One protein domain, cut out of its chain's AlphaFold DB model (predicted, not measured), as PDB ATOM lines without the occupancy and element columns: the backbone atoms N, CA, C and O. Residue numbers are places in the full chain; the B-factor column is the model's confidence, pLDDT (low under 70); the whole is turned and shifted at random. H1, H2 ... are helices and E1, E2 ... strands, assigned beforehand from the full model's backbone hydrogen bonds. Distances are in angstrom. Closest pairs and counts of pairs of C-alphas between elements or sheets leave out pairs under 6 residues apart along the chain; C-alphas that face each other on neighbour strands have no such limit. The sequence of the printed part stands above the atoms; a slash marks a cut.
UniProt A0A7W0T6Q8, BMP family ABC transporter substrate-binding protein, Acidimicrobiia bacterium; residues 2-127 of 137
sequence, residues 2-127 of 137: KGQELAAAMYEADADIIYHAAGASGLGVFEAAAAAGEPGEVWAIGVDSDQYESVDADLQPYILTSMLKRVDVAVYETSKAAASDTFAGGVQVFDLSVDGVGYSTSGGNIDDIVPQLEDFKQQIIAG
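This is residues 2 to 127 of the 137 residues of the protein "BMP family ABC transporter substrate-binding protein" of Acidimicrobiia bacterium (UniProt A0A7W0T6Q8). A small curled sheet of four strands has H2 packed along one face, with H1 beside H2 near the E1 edge, while H3 continues beyond E3 as a long arm. Residues 80 to 85 at the arm's tip stick out, the chain then folds back through residues 84 to 100 to E4, and H4 lies off the sheet beyond its E4 edge, touching no helix. The printed part has 126 residues, with four named helices and four named strands in the order H1 E1 H2 E2 E3 H3 E4 H4; the class is mixed, helices and strands. The sheet is mixed, in the order E1 E2 E3 E4. The whole is loose, with a radius of gyration of the C-alphas of 17.1 A, and elongated, spanning 53 by 32 by 25 A.

H1 is residues 2 to 11, beginning at C-alpha 2 (17.797, -27.506, 45.720). E1 is residues 17 to 19. H2, residues 23 to 36, is 20.9 A long. E2, residues 43 to 48, measures 17.2 A, and E3, residues 63 to 69, 16.6 A. H3, residues 71 to 83, is 18.1 A long and ends at C-alpha 83 (-18.116, -41.009, 60.843). E4 is residues 101 to 103. H4, residues 114 to 125, is 16.3 A long and ends at C-alpha 125 (6.436, -58.066, 60.688).

E1 and E2 are parallel at 13 degrees, with N 18 and O 43 2.9 A apart, within hydrogen-bond range. E2 and E3 are parallel at 17 degrees, with N 48 and O 67 at 2.8 A. E3 and E4 are antiparallel at 167 degrees, with N 68 and O 102 at 2.8 A. E1 and E4 are the edge strands. E1, H2 and E2 form a strand-helix-strand unit, two parallel neighbour strands with a helix between, and its crossover is right-handed. H2 is on the sheet at a height over the sheet of 8.7 A, over E2 and along the strands, at 11 degrees to E2 on the local plane; helix and sheet form two layers. The closest C-alphas of H2 and E2 are those of Phe 30 and Ala 44, 6.1 A apart. H1 touches H2 at a steep tilt of 38 degrees, the same way, closest at the C-alphas of Gln 4 and Gly 28, 4.1 A. H1 only grazes the sheet, with residues 7 to 11. H3 is not on the sheet; H4 is only just not on it, with 4 pairs of C-alphas within 10 A. H3 and H4 are apart. Each O i to N i+4 pair is within hydrogen-bond range in H1, H3 and H4; in H2, 6 of 10 are.

The C-alphas farthest apart, those of Glu 12 and Asp 85, are 54.6 A apart. The printed part has no cut. The links E2 to E3 and H3 to E4 are long. The mean pLDDT of the printed part is 95.9, and no printed residue is under 70.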
ATOM      1  N   LYS A   2      16.826 -27.053  44.694       91.69
ATOM      2  CA  LYS A   2      17.797 -27.506  45.720       91.69
ATOM      3  C   LYS A   2      18.012 -29.027  45.777       91.69
ATOM      4  O   LYS A   2      19.145 -29.457  45.938       91.69
ATOM      5  N   GLY A   3      16.953 -29.826  45.615       93.38
ATOM      6  CA  GLY A   3      17.075 -31.293  45.558       93.38
ATOM      7  C   GLY A   3      17.961 -31.759  44.401       93.38
ATOM      8  O   GLY A   3      18.859 -32.562  44.607       93.38
ATOM      9  N   GLN A   4      17.773 -31.156  43.226       96.25
ATOM     10  CA  GLN A   4      18.589 -31.410  42.036       96.25
ATOM     11  C   GLN A   4      20.067 -31.069  42.245       96.25
ATOM     12  O   GLN A   4      20.919 -31.881  41.926       96.25
ATOM     13  N   GLU A   5      20.381 -29.902  42.818       97.19
ATOM     14  CA  GLU A   5      21.768 -29.488  43.089       97.19
ATOM     15  C   GLU A   5      22.491 -30.473  44.022       97.19
ATOM     16  O   GLU A   5      23.637 -30.838  43.778       97.19
ATOM     17  N   LEU A   6      21.817 -30.918  45.089       97.81
ATOM     18  CA  LEU A   6      22.397 -31.871  46.037       97.81
ATOM     19  C   LEU A   6      22.562 -33.263  45.420       97.81
ATOM     20  O   LEU A   6      23.595 -33.889  45.630       97.81
ATOM     21  N   ALA A   7      21.571 -33.731  44.658       98.00
ATOM     22  CA  ALA A   7      21.648 -35.015  43.972       98.00
ATOM     23  C   ALA A   7      22.730 -35.017  42.886       98.00
ATOM     24  O   ALA A   7      23.495 -35.968  42.808       98.00
ATOM     25  N   ALA A   8      22.861 -33.935  42.114       98.12
ATOM     26  CA  ALA A   8      23.934 -33.786  41.134       98.12
ATOM     27  C   ALA A   8      25.311 -33.911  41.797       98.12
ATOM     28  O   ALA A   8      26.129 -34.697  41.342       98.12
ATOM     29  N   ALA A   9      25.531 -33.235  42.931       98.25
ATOM     30  CA  ALA A   9      26.783 -33.357  43.678       98.25
ATOM     31  C   ALA A   9      27.039 -34.780  44.219       98.25
ATOM     32  O   ALA A   9      28.191 -35.177  44.367       98.25
ATOM     33  N   MET A  10      25.988 -35.543  44.537       98.50
ATOM     34  CA  MET A  10      26.110 -36.945  44.954       98.50
ATOM     35  C   MET A  10      26.466 -37.857  43.774       98.50
ATOM     36  O   MET A  10      27.375 -38.668  43.910       98.50
ATOM     37  N   TYR A  11      25.809 -37.700  42.622       98.31
ATOM     38  CA  TYR A  11      26.143 -38.450  41.407       98.31
ATOM     39  C   TYR A  11      27.550 -38.109  40.889       98.31
ATOM     40  O   TYR A  11      28.299 -39.001  40.514       98.31
ATOM     41  N   GLU A  12      27.961 -36.836  40.942       97.88
ATOM     42  CA  GLU A  12      29.342 -36.409  40.650       97.88
ATOM     43  C   GLU A  12      30.372 -37.024  41.611       97.88
ATOM     44  O   GLU A  12      31.550 -37.127  41.273       97.88
ATOM     45  N   ALA A  13      29.937 -37.412  42.811       98.25
ATOM     46  CA  ALA A  13      30.732 -38.122  43.804       98.25
ATOM     47  C   ALA A  13      30.564 -39.654  43.714       98.25
ATOM     48  O   ALA A  13      30.764 -40.342  44.717       98.25
ATOM     49  N   ASP A  14      30.207 -40.166  42.532       97.00
ATOM     50  CA  ASP A  14      30.088 -41.591  42.194       97.00
ATOM     51  C   ASP A  14      28.971 -42.344  42.947       97.00
ATOM     52  O   ASP A  14      29.056 -43.555  43.157       97.00
ATOM     53  N   ALA A  15      27.915 -41.658  43.398       98.38
ATOM     54  CA  ALA A  15      26.725 -42.354  43.884       98.38
ATOM     55  C   ALA A  15      25.960 -42.981  42.709       98.38
ATOM     56  O   ALA A  15      25.547 -42.262  41.813       98.38
ATOM     57  N   ASP A  16      25.683 -44.285  42.753       97.88
ATOM     58  CA  ASP A  16      24.900 -44.951  41.696       97.88
ATOM     59  C   ASP A  16      23.383 -44.879  41.953       97.88
ATOM     60  O   ASP A  16      22.573 -44.910  41.029       97.88
ATOM     61  N   ILE A  17      22.969 -44.797  43.225       98.44
ATOM     62  CA  ILE A  17      21.557 -44.820  43.637       98.44
ATOM     63  C   ILE A  17      21.300 -43.756  44.707       98.44
ATOM     64  O   ILE A  17      21.943 -43.764  45.757       98.44
ATOM     65  N   ILE A  18      20.311 -42.881  44.494       98.62
ATOM     66  CA  ILE A  18      19.873 -41.890  45.490       98.62
ATOM     67  C   ILE A  18      18.431 -42.152  45.928       98.62
ATOM     68  O   ILE A  18      17.488 -42.031  45.150       98.62
ATOM     69  N   TYR A  19      18.238 -42.419  47.220       98.38
ATOM     70  CA  TYR A  19      16.916 -42.469  47.842       98.38
ATOM     71  C   TYR A  19      16.537 -41.112  48.437       98.38
ATOM     72  O   TYR A  19      17.183 -40.637  49.375       98.38
ATOM     73  N   HIS A  20      15.486 -40.477  47.914       97.56
ATOM     74  CA  HIS A  20      15.074 -39.160  48.389       97.56
ATOM     75  C   HIS A  20      13.898 -39.243  49.364       97.56
ATOM     76  O   HIS A  20      12.868 -39.817  49.061       97.56
ATOM     77  N   ALA A  21      13.968 -38.546  50.496       95.75
ATOM     78  CA  ALA A  21      12.835 -38.368  51.413       95.75
ATOM     79  C   ALA A  21      12.455 -36.880  51.539       95.75
ATOM     80  O   ALA A  21      12.354 -36.333  52.634       95.75
ATOM     81  N   ALA A  22      12.317 -36.198  50.395       95.31
ATOM     82  CA  ALA A  22      12.300 -34.732  50.311       95.31
ATOM     83  C   ALA A  22      10.996 -34.124  49.748       95.31
ATOM     84  O   ALA A  22      10.973 -32.947  49.367       95.31
ATOM     85  N   GLY A  23       9.914 -34.907  49.664       91.56
ATOM     86  CA  GLY A  23       8.639 -34.476  49.078       91.56
ATOM     87  C   GLY A  23       8.825 -33.885  47.676       91.56
ATOM     88  O   GLY A  23       9.602 -34.400  46.878       91.56
ATOM     89  N   ALA A  24       8.184 -32.745  47.392       90.75
ATOM     90  CA  ALA A  24       8.254 -32.088  46.079       90.75
ATOM     91  C   ALA A  24       9.681 -31.711  45.629       90.75
ATOM     92  O   ALA A  24       9.944 -31.627  44.432       90.75
ATOM     93  N   SER A  25      10.626 -31.509  46.559       93.38
ATOM     94  CA  SER A  25      12.028 -31.267  46.182       93.38
ATOM     95  C   SER A  25      12.686 -32.498  45.552       93.38
ATOM     96  O   SER A  25      13.654 -32.341  44.809       93.38
ATOM     97  N   GLY A  26      12.155 -33.692  45.838       92.81
ATOM     98  CA  GLY A  26      12.594 -34.978  45.305       92.81
ATOM     99  C   GLY A  26      12.445 -35.107  43.791       92.81
ATOM    100  O   GLY A  26      13.242 -35.799  43.176       92.81
ATOM    101  N   LEU A  27      11.536 -34.349  43.162       94.00
ATOM    102  CA  LEU A  27      11.407 -34.337  41.697       94.00
ATOM    103  C   LEU A  27      12.725 -33.966  41.002       94.00
ATOM    104  O   LEU A  27      13.102 -34.574  40.007       94.00
ATOM    105  N   GLY A  28      13.479 -33.035  41.593       96.44
ATOM    106  CA  GLY A  28      14.791 -32.657  41.075       96.44
ATOM    107  C   GLY A  28      15.849 -33.762  41.181       96.44
ATOM    108  O   GLY A  28      16.873 -33.674  40.519       96.44
ATOM    109  N   VAL A  29      15.635 -34.793  42.004       97.81
ATOM    110  CA  VAL A  29      16.547 -35.945  42.109       97.81
ATOM    111  C   VAL A  29      16.423 -36.840  40.875       97.81
ATOM    112  O   VAL A  29      17.442 -37.320  40.389       97.81
ATOM    113  N   PHE A  30      15.215 -36.996  40.321       97.56
ATOM    114  CA  PHE A  30      15.007 -37.698  39.049       97.56
ATOM    115  C   PHE A  30      15.647 -36.940  37.883       97.56
ATOM    116  O   PHE A  30      16.358 -37.535  37.080       97.56
ATOM    117  N   GLU A  31      15.477 -35.614  37.837       97.38
ATOM    118  CA  GLU A  31      16.149 -34.758  36.847       97.38
ATOM    119  C   GLU A  31      17.680 -34.850  36.958       97.38
ATOM    120  O   GLU A  31      18.380 -34.846  35.949       97.38
ATOM    121  N   ALA A  32      18.211 -34.929  38.183       98.06
ATOM    122  CA  ALA A  32      19.643 -35.087  38.411       98.06
ATOM    123  C   ALA A  32      20.153 -36.463  37.964       98.06
ATOM    124  O   ALA A  32      21.217 -36.519  37.362       98.06
ATOM    125  N   ALA A  33      19.395 -37.540  38.202       98.12
ATOM    126  CA  ALA A  33      19.735 -38.875  37.707       98.12
ATOM    127  C   ALA A  33      19.810 -38.879  36.173       98.12
ATOM    128  O   ALA A  33      20.823 -39.272  35.604       98.12
ATOM    129  N   ALA A  34      18.791 -38.317  35.515       97.38
ATOM    130  CA  ALA A  34      18.739 -38.214  34.059       97.38
ATOM    131  C   ALA A  34      19.868 -37.372  33.444       97.38
ATOM    132  O   ALA A  34      20.235 -37.564  32.289       97.38
ATOM    133  N   ALA A  35      20.413 -36.417  34.201       97.62
ATOM    134  CA  ALA A  35      21.556 -35.616  33.774       97.62
ATOM    135  C   ALA A  35      22.913 -36.278  34.072       97.62
ATOM    136  O   ALA A  35      23.916 -35.876  33.482       97.62
ATOM    137  N   ALA A  36      22.958 -37.235  35.002       97.31
ATOM    138  CA  ALA A  36      24.191 -37.825  35.512       97.31
ATOM    139  C   ALA A  36      24.670 -39.045  34.715       97.31
ATOM    140  O   ALA A  36      25.876 -39.262  34.623       97.31
ATOM    141  N   GLY A  37      23.758 -39.825  34.133       95.56
ATOM    142  CA  GLY A  37      24.107 -41.046  33.409       95.56
ATOM    143  C   GLY A  37      22.945 -41.602  32.601       95.56
ATOM    144  O   GLY A  37      21.867 -41.012  32.564       95.56
ATOM    145  N   GLU A  38      23.169 -42.738  31.945       96.88
ATOM    146  CA  GLU A  38      22.124 -43.422  31.183       96.88
ATOM    147  C   GLU A  38      21.230 -44.280  32.104       96.88
ATOM    148  O   GLU A  38      21.659 -44.701  33.187       96.88
ATOM    149  N   PRO A  39      19.987 -44.596  31.691       95.06
ATOM    150  CA  PRO A  39      19.128 -45.510  32.438       95.06
ATOM    151  C   PRO A  39      19.823 -46.851  32.688       95.06
ATOM    152  O   PRO A  39      20.347 -47.471  31.760       95.06
ATOM    153  N   GLY A  40      19.810 -47.321  33.935       93.25
ATOM    154  CA  GLY A  40      20.523 -48.538  34.330       93.25
ATOM    155  C   GLY A  40      21.891 -48.306  34.963       93.25
ATOM    156  O   GLY A  40      22.332 -49.167  35.722       93.25
ATOM    157  N   GLU A  41      22.531 -47.165  34.703       95.94
ATOM    158  CA  GLU A  41      23.809 -46.790  35.322       95.94
ATOM    159  C   GLU A  41      23.591 -46.016  36.621       95.94
ATOM    160  O   GLU A  41      24.272 -46.265  37.612       95.94
ATOM    161  N   VAL A  42      22.602 -45.120  36.621       97.75
ATOM    162  CA  VAL A  42      22.207 -44.319  37.781       97.75
ATOM    163  C   VAL A  42      20.714 -44.444  38.051       97.75
ATOM    164  O   VAL A  42      19.900 -44.576  37.134       97.75
ATOM    165  N   TRP A  43      20.348 -44.377  39.327       98.38
ATOM    166  CA  TRP A  43      18.986 -44.604  39.784       98.38
ATOM    167  C   TRP A  43      18.569 -43.655  40.897       98.38
ATOM    168  O   TRP A  43      19.348 -43.295  41.777       98.38
ATOM    169  N   ALA A  44      17.277 -43.360  40.947       98.50
ATOM    170  CA  ALA A  44      16.644 -42.729  42.089       98.50
ATOM    171  C   ALA A  44      15.534 -43.617  42.669       98.50
ATOM    172  O   ALA A  44      14.819 -44.314  41.945       98.50
ATOM    173  N   ILE A  45      15.372 -43.563  43.991       98.75
ATOM    174  CA  ILE A  45      14.259 -44.186  44.712       98.75
ATOM    175  C   ILE A  45      13.313 -43.083  45.195       98.75
ATOM    176  O   ILE A  45      13.735 -42.156  45.897       98.75
ATOM    177  N   GLY A  46      12.041 -43.203  44.815       98.31
ATOM    178  CA  GLY A  46      10.973 -42.271  45.177       98.31
ATOM    179  C   GLY A  46      10.378 -42.503  46.571       98.31
ATOM    180  O   GLY A  46      10.698 -43.483  47.244       98.31
ATOM    181  N   VAL A  47       9.475 -41.614  47.001       98.00
ATOM    182  CA  VAL A  47       8.728 -41.718  48.272       98.00
ATOM    183  C   VAL A  47       7.256 -41.350  48.151       98.00
ATOM    184  O   VAL A  47       6.840 -40.621  47.253       98.00
ATOM    185  N   ASP A  48       6.508 -41.780  49.166       96.19
ATOM    186  CA  ASP A  48       5.110 -41.480  49.473       96.19
ATOM    187  C   ASP A  48       4.118 -42.137  48.504       96.19
ATOM    188  O   ASP A  48       3.237 -42.874  48.945       96.19
ATOM    189  N   SER A  49       4.294 -41.951  47.201       95.88
ATOM    190  CA  SER A  49       3.488 -42.570  46.147       95.88
ATOM    191  C   SER A  49       4.356 -43.356  45.171       95.88
ATOM    192  O   SER A  49       5.580 -43.264  45.205       95.88
ATOM    193  N   ASP A  50       3.724 -44.096  44.264       97.56
ATOM    194  CA  ASP A  50       4.437 -44.689  43.139       97.56
ATOM    195  C   ASP A  50       4.823 -43.595  42.143       97.56
ATOM    196  O   ASP A  50       4.001 -43.133  41.349       97.56
ATOM    197  N   GLN A  51       6.057 -43.100  42.250       97.88
ATOM    198  CA  GLN A  51       6.457 -41.922  41.492       97.88
ATOM    199  C   GLN A  51       6.708 -42.225  40.018       97.88
ATOM    200  O   GLN A  51       6.574 -41.302  39.216       97.88
ATOM    201  N   TYR A  52       6.932 -43.494  39.653       98.00
ATOM    202  CA  TYR A  52       6.967 -43.958  38.262       98.00
ATOM    203  C   TYR A  52       5.714 -43.526  37.483       98.00
ATOM    204  O   TYR A  52       5.803 -43.046  36.357       98.00
ATOM    205  N   GLU A  53       4.543 -43.597  38.117       96.94
ATOM    206  CA  GLU A  53       3.253 -43.250  37.504       96.94
ATOM    207  C   GLU A  53       2.957 -41.738  37.488       96.94
ATOM    208  O   GLU A  53       1.954 -41.303  36.924       96.94
ATOM    209  N   SER A  54       3.791 -40.921  38.139       93.88
ATOM    210  CA  SER A  54       3.518 -39.491  38.357       93.88
ATOM    211  C   SER A  54       4.527 -38.540  37.717       93.88
ATOM    212  O   SER A  54       4.220 -37.358  37.561       93.88
ATOM    213  N   VAL A  55       5.721 -39.034  37.385       96.06
ATOM    214  CA  VAL A  55       6.734 -38.263  36.662       96.06
ATOM    215  C   VAL A  55       6.471 -38.284  35.159       96.06
ATOM    216  O   VAL A  55       5.723 -39.120  34.647       96.06
ATOM    217  N   ASP A  56       7.121 -37.371  34.445       96.12
ATOM    218  CA  ASP A  56       7.139 -37.397  32.988       96.12
ATOM    219  C   ASP A  56       7.835 -38.674  32.473       96.12
ATOM    220  O   ASP A  56       8.722 -39.245  33.117       96.12
ATOM    221  N   ALA A  57       7.404 -39.157  31.304       96.94
ATOM    222  CA  ALA A  57       7.809 -40.458  30.764       96.94
ATOM    223  C   ALA A  57       9.320 -40.587  30.491       96.94
ATOM    224  O   ALA A  57       9.852 -41.691  30.456       96.94
ATOM    225  N   ASP A  58      10.016 -39.470  30.290       96.88
ATOM    226  CA  ASP A  58      11.467 -39.405  30.117       96.88
ATOM    227  C   ASP A  58      12.240 -39.632  31.423       96.88
ATOM    228  O   ASP A  58      13.389 -40.068  31.380       96.88
ATOM    229  N   LEU A  59      11.610 -39.400  32.579       97.31
ATOM    230  CA  LEU A  59      12.205 -39.634  33.896       97.31
ATOM    231  C   LEU A  59      11.928 -41.041  34.440       97.31
ATOM    232  O   LEU A  59      12.677 -41.525  35.287       97.31
ATOM    233  N   GLN A  60      10.889 -41.720  33.942       98.19
ATOM    234  CA  GLN A  60      10.521 -43.082  34.353       98.19
ATOM    235  C   GLN A  60      11.686 -44.092  34.333       98.19
ATOM    236  O   GLN A  60      11.816 -44.838  35.306       98.19
ATOM    237  N   PRO A  61      12.568 -44.117  33.310       98.06
ATOM    238  CA  PRO A  61      13.675 -45.073  33.255       98.06
ATOM    239  C   PRO A  61      14.724 -44.909  34.362       98.06
ATOM    240  O   PRO A  61      15.540 -45.805  34.536       98.06
ATOM    241  N   TYR A  62      14.715 -43.793  35.099       98.19
ATOM    242  CA  TYR A  62      15.655 -43.516  36.192       98.19
ATOM    243  C   TYR A  62      15.084 -43.855  37.572       98.19
ATOM    244  O   TYR A  62      15.758 -43.660  38.586       98.19
ATOM    245  N   ILE A  63      13.844 -44.349  37.645       98.38
ATOM    246  CA  ILE A  63      13.196 -44.730  38.902       98.38
ATOM    247  C   ILE A  63      13.388 -46.227  39.132       98.38
ATOM    248  O   ILE A  63      12.841 -47.059  38.408       98.38
ATOM    249  N   LEU A  64      14.142 -46.571  40.176       98.56
ATOM    250  CA  LEU A  64      14.372 -47.966  40.555       98.56
ATOM    251  C   LEU A  64      13.140 -48.571  41.240       98.56
ATOM    252  O   LEU A  64      12.717 -49.675  40.923       98.56
ATOM    253  N   THR A  65      12.578 -47.839  42.198       98.69
ATOM    254  CA  THR A  65      11.362 -48.175  42.955       98.69
ATOM    255  C   THR A  65      10.886 -46.917  43.695       98.69
ATOM    256  O   THR A  65      11.553 -45.879  43.666       98.69
ATOM    257  N   SER A  66       9.740 -46.971  44.371       98.56
ATOM    258  CA  SER A  66       9.296 -45.935  45.311       98.56
ATOM    259  C   SER A  66       8.932 -46.542  46.660       98.56
ATOM    260  O   SER A  66       8.180 -47.512  46.711       98.56
ATOM    261  N   MET A  67       9.403 -45.943  47.757       98.25
ATOM    262  CA  MET A  67       8.930 -46.269  49.103       98.25
ATOM    263  C   MET A  67       7.533 -45.676  49.302       98.25
ATOM    264  O   MET A  67       7.361 -44.463  49.421       98.25
ATOM    265  N   LEU A  68       6.520 -46.533  49.325       97.69
ATOM    266  CA  LEU A  68       5.123 -46.131  49.421       97.69
ATOM    267  C   LEU A  68       4.756 -45.807  50.866       97.69
ATOM    268  O   LEU A  68       5.051 -46.580  51.777       97.69
ATOM    269  N   LYS A  69       4.027 -44.707  51.064       96.12
ATOM    270  CA  LYS A  69       3.397 -44.355  52.339       96.12
ATOM    271  C   LYS A  69       1.914 -44.118  52.107       96.12
ATOM    272  O   LYS A  69       1.513 -43.122  51.508       96.12
ATOM    273  N   ARG A  70       1.079 -45.013  52.629       92.31
ATOM    274  CA  ARG A  70      -0.373 -45.027  52.415       92.31
ATOM    275  C   ARG A  70      -1.105 -44.022  53.302       92.31
ATOM    276  O   ARG A  70      -1.972 -44.361  54.107       92.31
ATOM    277  N   VAL A  71      -0.750 -42.744  53.151       91.44
ATOM    278  CA  VAL A  71      -1.425 -41.626  53.828       91.44
ATOM    279  C   VAL A  71      -2.909 -41.586  53.449       91.44
ATOM    280  O   VAL A  71      -3.746 -41.253  54.283       91.44
ATOM    281  N   ASP A  72      -3.248 -41.993  52.223       85.88
ATOM    282  CA  ASP A  72      -4.622 -42.177  51.749       85.88
ATOM    283  C   ASP A  72      -5.417 -43.152  52.632       85.88
ATOM    284  O   ASP A  72      -6.519 -42.821  53.074       85.88
ATOM    285  N   VAL A  73      -4.836 -44.311  52.953       86.62
ATOM    286  CA  VAL A  73      -5.448 -45.322  53.831       86.62
ATOM    287  C   VAL A  73      -5.601 -44.779  55.246       86.62
ATOM    288  O   VAL A  73      -6.683 -44.879  55.824       86.62
ATOM    289  N   ALA A  74      -4.563 -44.139  55.790       90.44
ATOM    290  CA  ALA A  74      -4.615 -43.571  57.135       90.44
ATOM    291  C   ALA A  74      -5.722 -42.507  57.270       90.44
ATOM    292  O   ALA A  74      -6.493 -42.520  58.236       90.44
ATOM    293  N   VAL A  75      -5.847 -41.609  56.286       92.25
ATOM    294  CA  VAL A  75      -6.896 -40.577  56.251       92.25
ATOM    295  C   VAL A  75      -8.280 -41.202  56.093       92.25
ATOM    296  O   VAL A  75      -9.212 -40.801  56.799       92.25
ATOM    297  N   TYR A  76      -8.427 -42.180  55.198       90.38
ATOM    298  CA  TYR A  76      -9.696 -42.862  54.965       90.38
ATOM    299  C   TYR A  76     -10.189 -43.590  56.221       90.38
ATOM    300  O   TYR A  76     -11.306 -43.332  56.674       90.38
ATOM    301  N   GLU A  77      -9.355 -44.437  56.828       89.19
ATOM    302  CA  GLU A  77      -9.734 -45.220  58.010       89.19
ATOM    303  C   GLU A  77     -10.032 -44.319  59.214       89.19
ATOM    304  O   GLU A  77     -11.021 -44.525  59.919       89.19
ATOM    305  N   THR A  78      -9.258 -43.247  59.397       92.12
ATOM    306  CA  THR A  78      -9.524 -42.259  60.452       92.12
ATOM    307  C   THR A  78     -10.862 -41.546  60.236       92.12
ATOM    308  O   THR A  78     -11.658 -41.412  61.168       92.12
ATOM    309  N   SER A  79     -11.147 -41.119  59.002       93.88
ATOM    310  CA  SER A  79     -12.402 -40.429  58.664       93.88
ATOM    311  C   SER A  79     -13.610 -41.350  58.827       93.88
ATOM    312  O   SER A  79     -14.648 -40.939  59.343       93.88
ATOM    313  N   LYS A  80     -13.465 -42.617  58.431       93.94
ATOM    314  CA  LYS A  80     -14.477 -43.662  58.601       93.94
ATOM    315  C   LYS A  80     -14.750 -43.954  60.076       93.94
ATOM    316  O   LYS A  80     -15.917 -44.064  60.455       93.94
ATOM    317  N   ALA A  81     -13.712 -44.033  60.908       93.88
ATOM    318  CA  ALA A  81     -13.859 -44.217  62.350       93.88
ATOM    319  C   ALA A  81     -14.600 -43.037  62.998       93.88
ATOM    320  O   ALA A  81     -15.512 -43.249  63.796       93.88
ATOM    321  N   ALA A  82     -14.275 -41.801  62.598       95.12
ATOM    322  CA  ALA A  82     -14.983 -40.602  63.047       95.12
ATOM    323  C   ALA A  82     -16.457 -40.598  62.615       95.12
ATOM    324  O   ALA A  82     -17.331 -40.348  63.437       95.12
ATOM    325  N   ALA A  83     -16.747 -40.936  61.356       96.69
ATOM    326  CA  ALA A  83     -18.116 -41.009  60.843       96.69
ATOM    327  C   ALA A  83     -18.956 -42.127  61.483       96.69
ATOM    328  O   ALA A  83     -20.182 -42.054  61.469       96.69
ATOM    329  N   SER A  84     -18.302 -43.162  62.019       96.94
ATOM    330  CA  SER A  84     -18.953 -44.315  62.653       96.94
ATOM    331  C   SER A  84     -18.947 -44.238  64.185       96.94
ATOM    332  O   SER A  84     -19.195 -45.255  64.827       96.94
ATOM    333  N   ASP A  85     -18.597 -43.088  64.776       95.38
ATOM    334  CA  ASP A  85     -18.467 -42.884  66.229       95.38
ATOM    335  C   ASP A  85     -17.531 -43.896  66.936       95.38
ATOM    336  O   ASP A  85     -17.670 -44.188  68.123       95.38
ATOM    337  N   THR A  86     -16.546 -44.436  66.211       95.19
ATOM    338  CA  THR A  86     -15.543 -45.405  66.711       95.19
ATOM    339  C   THR A  86     -14.133 -44.817  66.769       95.19
ATOM    340  O   THR A  86     -13.163 -45.537  66.998       95.19
ATOM    341  N   PHE A  87     -14.001 -43.505  66.559       93.94
ATOM    342  CA  PHE A  87     -12.716 -42.821  66.595       93.94
ATOM    343  C   PHE A  87     -12.020 -43.004  67.949       93.94
ATOM    344  O   PHE A  87     -12.552 -42.640  69.000       93.94
ATOM    345  N   ALA A  88     -10.794 -43.520  67.897       88.81
ATOM    346  CA  ALA A  88      -9.896 -43.605  69.036       88.81
ATOM    347  C   ALA A  88      -8.819 -42.522  68.912       88.81
ATOM    348  O   ALA A  88      -8.083 -42.471  67.927       88.81
ATOM    349  N   GLY A  89      -8.726 -41.653  69.920       89.88
ATOM    350  CA  GLY A  89      -7.608 -40.720  70.036       89.88
ATOM    351  C   GLY A  89      -6.327 -41.438  70.466       89.88
ATOM    352  O   GLY A  89      -6.382 -42.458  71.148       89.88
ATOM    353  N   GLY A  90      -5.172 -40.880  70.105       91.62
ATOM    354  CA  GLY A  90      -3.863 -41.463  70.404       91.62
ATOM    355  C   GLY A  90      -3.010 -41.629  69.151       91.62
ATOM    356  O   GLY A  90      -3.348 -41.113  68.085       91.62
ATOM    357  N   VAL A  91      -1.879 -42.320  69.301       89.69
ATOM    358  CA  VAL A  91      -0.983 -42.644  68.185       89.69
ATOM    359  C   VAL A  91      -1.465 -43.929  67.529       89.69
ATOM    360  O   VAL A  91      -1.528 -44.965  68.183       89.69
ATOM    361  N   GLN A  92      -1.754 -43.848  66.234       89.19
ATOM    362  CA  GLN A  92      -2.028 -44.999  65.381       89.19
ATOM    363  C   GLN A  92      -0.823 -45.211  64.465       89.19
ATOM    364  O   GLN A  92      -0.362 -44.264  63.825       89.19
ATOM    365  N   VAL A  93      -0.307 -46.437  64.420       90.44
ATOM    366  CA  VAL A  93       0.850 -46.806  63.598       90.44
ATOM    367  C   VAL A  93       0.358 -47.558  62.366       90.44
ATOM    368  O   VAL A  93      -0.414 -48.505  62.481       90.44
ATOM    369  N   PHE A  94       0.804 -47.108  61.195       92.25
ATOM    370  CA  PHE A  94       0.515 -47.715  59.899       92.25
ATOM    371  C   PHE A  94       1.834 -48.200  59.296       92.25
ATOM    372  O   PHE A  94       2.492 -47.472  58.556       92.25
ATOM    373  N   ASP A  95       2.249 -49.401  59.684       93.75
ATOM    374  CA  ASP A  95       3.517 -50.017  59.287       93.75
ATOM    375  C   ASP A  95       3.327 -51.104  58.210       93.75
ATOM    376  O   ASP A  95       2.273 -51.200  57.578       93.75
ATOM    377  N   LEU A  96       4.359 -51.924  57.985       95.19
ATOM    378  CA  LEU A  96       4.338 -53.035  57.029       95.19
ATOM    379  C   LEU A  96       3.278 -54.107  57.342       95.19
ATOM    380  O   LEU A  96       2.826 -54.775  56.416       95.19
ATOM    381  N   SER A  97       2.877 -54.286  58.607       92.88
ATOM    382  CA  SER A  97       1.912 -55.321  59.024       92.88
ATOM    383  C   SER A  97       0.477 -55.010  58.595       92.88
ATOM    384  O   SER A  97      -0.348 -55.913  58.463       92.88
ATOM    385  N   VAL A  98       0.191 -53.729  58.357       90.44
ATOM    386  CA  VAL A  98      -1.112 -53.223  57.908       90.44
ATOM    387  C   VAL A  98      -1.037 -52.597  56.514       90.44
ATOM    388  O   VAL A  98      -1.919 -51.826  56.142       90.44
ATOM    389  N   ASP A  99       0.033 -52.888  55.765       91.25
ATOM    390  CA  ASP A  99       0.330 -52.305  54.450       91.25
ATOM    391  C   ASP A  99       0.272 -50.760  54.437       91.25
ATOM    392  O   ASP A  99      -0.059 -50.126  53.433       91.25
ATOM    393  N   GLY A 100       0.597 -50.133  55.573       93.81
ATOM    394  CA  GLY A 100       0.673 -48.681  55.728       93.81
ATOM    395  C   GLY A 100       1.886 -48.067  55.028       93.81
ATOM    396  O   GLY A 100       1.852 -46.911  54.598       93.81
ATOM    397  N   VAL A 101       2.935 -48.870  54.860       96.81
ATOM    398  CA  VAL A 101       4.110 -48.573  54.038       96.81
ATOM    399  C   VAL A 101       4.460 -49.776  53.164       96.81
ATOM    400  O   VAL A 101       4.027 -50.895  53.441       96.81
ATOM    401  N   GLY A 102       5.239 -49.559  52.107       97.19
ATOM    402  CA  GLY A 102       5.667 -50.619  51.195       97.19
ATOM    403  C   GLY A 102       6.616 -50.110  50.118       97.19
ATOM    404  O   GLY A 102       7.248 -49.068  50.281       97.19
ATOM    405  N   TYR A 103       6.696 -50.833  49.006       98.12
ATOM    406  CA  TYR A 103       7.495 -50.458  47.842       98.12
ATOM    407  C   TYR A 103       6.699 -50.688  46.547       98.12
ATOM    408  O   TYR A 103       5.762 -51.489  46.543       98.12
ATOM    409  N   SER A 104       7.031 -49.976  45.465       98.12
ATOM    410  CA  SER A 104       6.452 -50.221  44.134       98.12
ATOM    411  C   SER A 104       7.367 -51.079  43.263       98.12
ATOM    412  O   SER A 104       8.589 -50.970  43.327       98.12
ATOM    413  N   THR A 105       6.775 -51.922  42.421       98.31
ATOM    414  CA  THR A 105       7.488 -52.718  41.404       98.31
ATOM    415  C   THR A 105       7.358 -52.113  40.004       98.31
ATOM    416  O   THR A 105       7.757 -52.720  39.013       98.31
ATOM    417  N   SER A 106       6.769 -50.921  39.894       98.12
ATOM    418  CA  SER A 106       6.589 -50.224  38.621       98.12
ATOM    419  C   SER A 106       7.935 -49.964  37.946       98.12
ATOM    420  O   SER A 106       8.935 -49.681  38.602       98.12
ATOM    421  N   GLY A 107       7.969 -50.141  36.625       96.31
ATOM    422  CA  GLY A 107       9.205 -50.179  35.837       96.31
ATOM    423  C   GLY A 107       9.892 -51.552  35.788       96.31
ATOM    424  O   GLY A 107      10.662 -51.794  34.865       96.31
ATOM    425  N   GLY A 108       9.588 -52.475  36.709       97.81
ATOM    426  CA  GLY A 108      10.114 -53.849  36.705       97.81
ATOM    427  C   GLY A 108      11.592 -53.979  37.096       97.81
ATOM    428  O   GLY A 108      12.172 -55.055  36.969       97.81
ATOM    429  N   ASN A 109      12.213 -52.900  37.586       97.12
ATOM    430  CA  ASN A 109      13.655 -52.830  37.862       97.12
ATOM    431  C   ASN A 109      14.096 -53.598  39.124       97.12
ATOM    432  O   ASN A 109      15.292 -53.727  39.367       97.12
ATOM    433  N   ILE A 110      13.145 -54.085  39.928       97.69
ATOM    434  CA  ILE A 110      13.396 -54.848  41.163       97.69
ATOM    435  C   ILE A 110      12.680 -56.209  41.185       97.69
ATOM    436  O   ILE A 110      12.653 -56.873  42.222       97.69
ATOM    437  N   ASP A 111      12.052 -56.619  40.077       98.19
ATOM    438  CA  ASP A 111      11.197 -57.817  40.028       98.19
ATOM    439  C   ASP A 111      11.953 -59.100  40.406       98.19
ATOM    440  O   ASP A 111      11.383 -60.029  40.983       98.19
ATOM    441  N   ASP A 112      13.249 -59.150  40.109       98.12
ATOM    442  CA  ASP A 112      14.137 -60.266  40.421       98.12
ATOM    443  C   ASP A 112      14.443 -60.394  41.923       98.12
ATOM    444  O   ASP A 112      14.672 -61.507  42.405       98.12
ATOM    445  N   ILE A 113      14.383 -59.289  42.673       98.19
ATOM    446  CA  ILE A 113      14.624 -59.254  44.123       98.19
ATOM    447  C   ILE A 113      13.342 -59.220  44.964       98.19
ATOM    448  O   ILE A 113      13.425 -59.365  46.185       98.19
ATOM    449  N   VAL A 114      12.153 -59.106  44.358       98.56
ATOM    450  CA  VAL A 114      10.857 -59.140  45.070       98.56
ATOM    451  C   VAL A 114      10.748 -60.305  46.066       98.56
ATOM    452  O   VAL A 114      10.354 -60.058  47.206       98.56
ATOM    453  N   PRO A 115      11.139 -61.558  45.739       98.56
ATOM    454  CA  PRO A 115      11.078 -62.648  46.715       98.56
ATOM    455  C   PRO A 115      11.905 -62.390  47.982       98.56
ATOM    456  O   PRO A 115      11.488 -62.767  49.073       98.56
ATOM    457  N   GLN A 116      13.061 -61.732  47.849       98.50
ATOM    458  CA  GLN A 116      13.916 -61.365  48.977       98.50
ATOM    459  C   GLN A 116      13.319 -60.203  49.782       98.50
ATOM    460  O   GLN A 116      13.380 -60.209  51.010       98.50
ATOM    461  N   LEU A 117      12.725 -59.217  49.106       98.25
ATOM    462  CA  LEU A 117      12.047 -58.098  49.763       98.25
ATOM    463  C   LEU A 117      10.847 -58.576  50.588       98.25
ATOM    464  O   LEU A 117      10.671 -58.135  51.723       98.25
ATOM    465  N   GLU A 118      10.057 -59.511  50.057       98.25
ATOM    466  CA  GLU A 118       8.933 -60.104  50.785       98.25
ATOM    467  C   GLU A 118       9.388 -60.940  51.985       98.25
ATOM    468  O   GLU A 118       8.764 -60.872  53.043       98.25
ATOM    469  N   ASP A 119      10.496 -61.674  51.868       98.50
ATOM    470  CA  ASP A 119      11.079 -62.401  52.998       98.50
ATOM    471  C   ASP A 119      11.486 -61.445  54.135       98.50
ATOM    472  O   ASP A 119      11.069 -61.623  55.282       98.50
ATOM    473  N   PHE A 120      12.194 -60.352  53.819       98.50
ATOM    474  CA  PHE A 120      12.528 -59.328  54.813       98.50
ATOM    475  C   PHE A 120      11.294 -58.631  55.389       98.50
ATOM    476  O   PHE A 120      11.245 -58.384  56.595       98.50
ATOM    477  N   LYS A 121      10.274 -58.346  54.568       98.06
ATOM    478  CA  LYS A 121       8.996 -57.799  55.046       98.06
ATOM    479  C   LYS A 121       8.387 -58.714  56.109       98.06
ATOM    480  O   LYS A 121       7.974 -58.219  57.157       98.06
ATOM    481  N   GLN A 122       8.362 -60.029  55.881       98.38
ATOM    482  CA  GLN A 122       7.833 -60.986  56.858       98.38
ATOM    483  C   GLN A 122       8.670 -61.037  58.137       98.38
ATOM    484  O   GLN A 122       8.097 -61.012  59.223       98.38
ATOM    485  N   GLN A 123      10.002 -61.038  58.036       98.50
ATOM    486  CA  GLN A 123      10.883 -61.016  59.211       98.50
ATOM    487  C   GLN A 123      10.694 -59.745  60.059       98.50
ATOM    488  O   GLN A 123      10.676 -59.822  61.288       98.50
ATOM    489  N   ILE A 124      10.493 -58.582  59.426       98.19
ATOM    490  CA  ILE A 124      10.191 -57.326  60.133       98.19
ATOM    491  C   ILE A 124       8.819 -57.409  60.817       98.19
ATOM    492  O   ILE A 124       8.696 -57.073  61.992       98.19
ATOM    493  N   ILE A 125       7.788 -57.902  60.120       97.31
ATOM    494  CA  ILE A 125       6.436 -58.066  60.688       97.31
ATOM    495  C   ILE A 125       6.437 -59.052  61.867       97.31
ATOM    496  O   ILE A 125       5.734 -58.839  62.854       97.31
ATOM    497  N   ALA A 126       7.233 -60.118  61.783       97.62
ATOM    498  CA  ALA A 126       7.389 -61.107  62.844       97.62
ATOM    499  C   ALA A 126       8.210 -60.592  64.044       97.62
ATOM    500  O   ALA A 126       8.224 -61.239  65.092       97.62
ATOM    501  N   GLY A 127       8.879 -59.439  63.911       96.81
ATOM    502  CA  GLY A 127       9.784 -58.891  64.922       96.81
ATOM    503  C   GLY A 127      11.126 -59.623  65.014       96.81
ATOM    504  O   GLY A 127      11.833 -59.482  66.009       96.81
TER     505      GLY A 127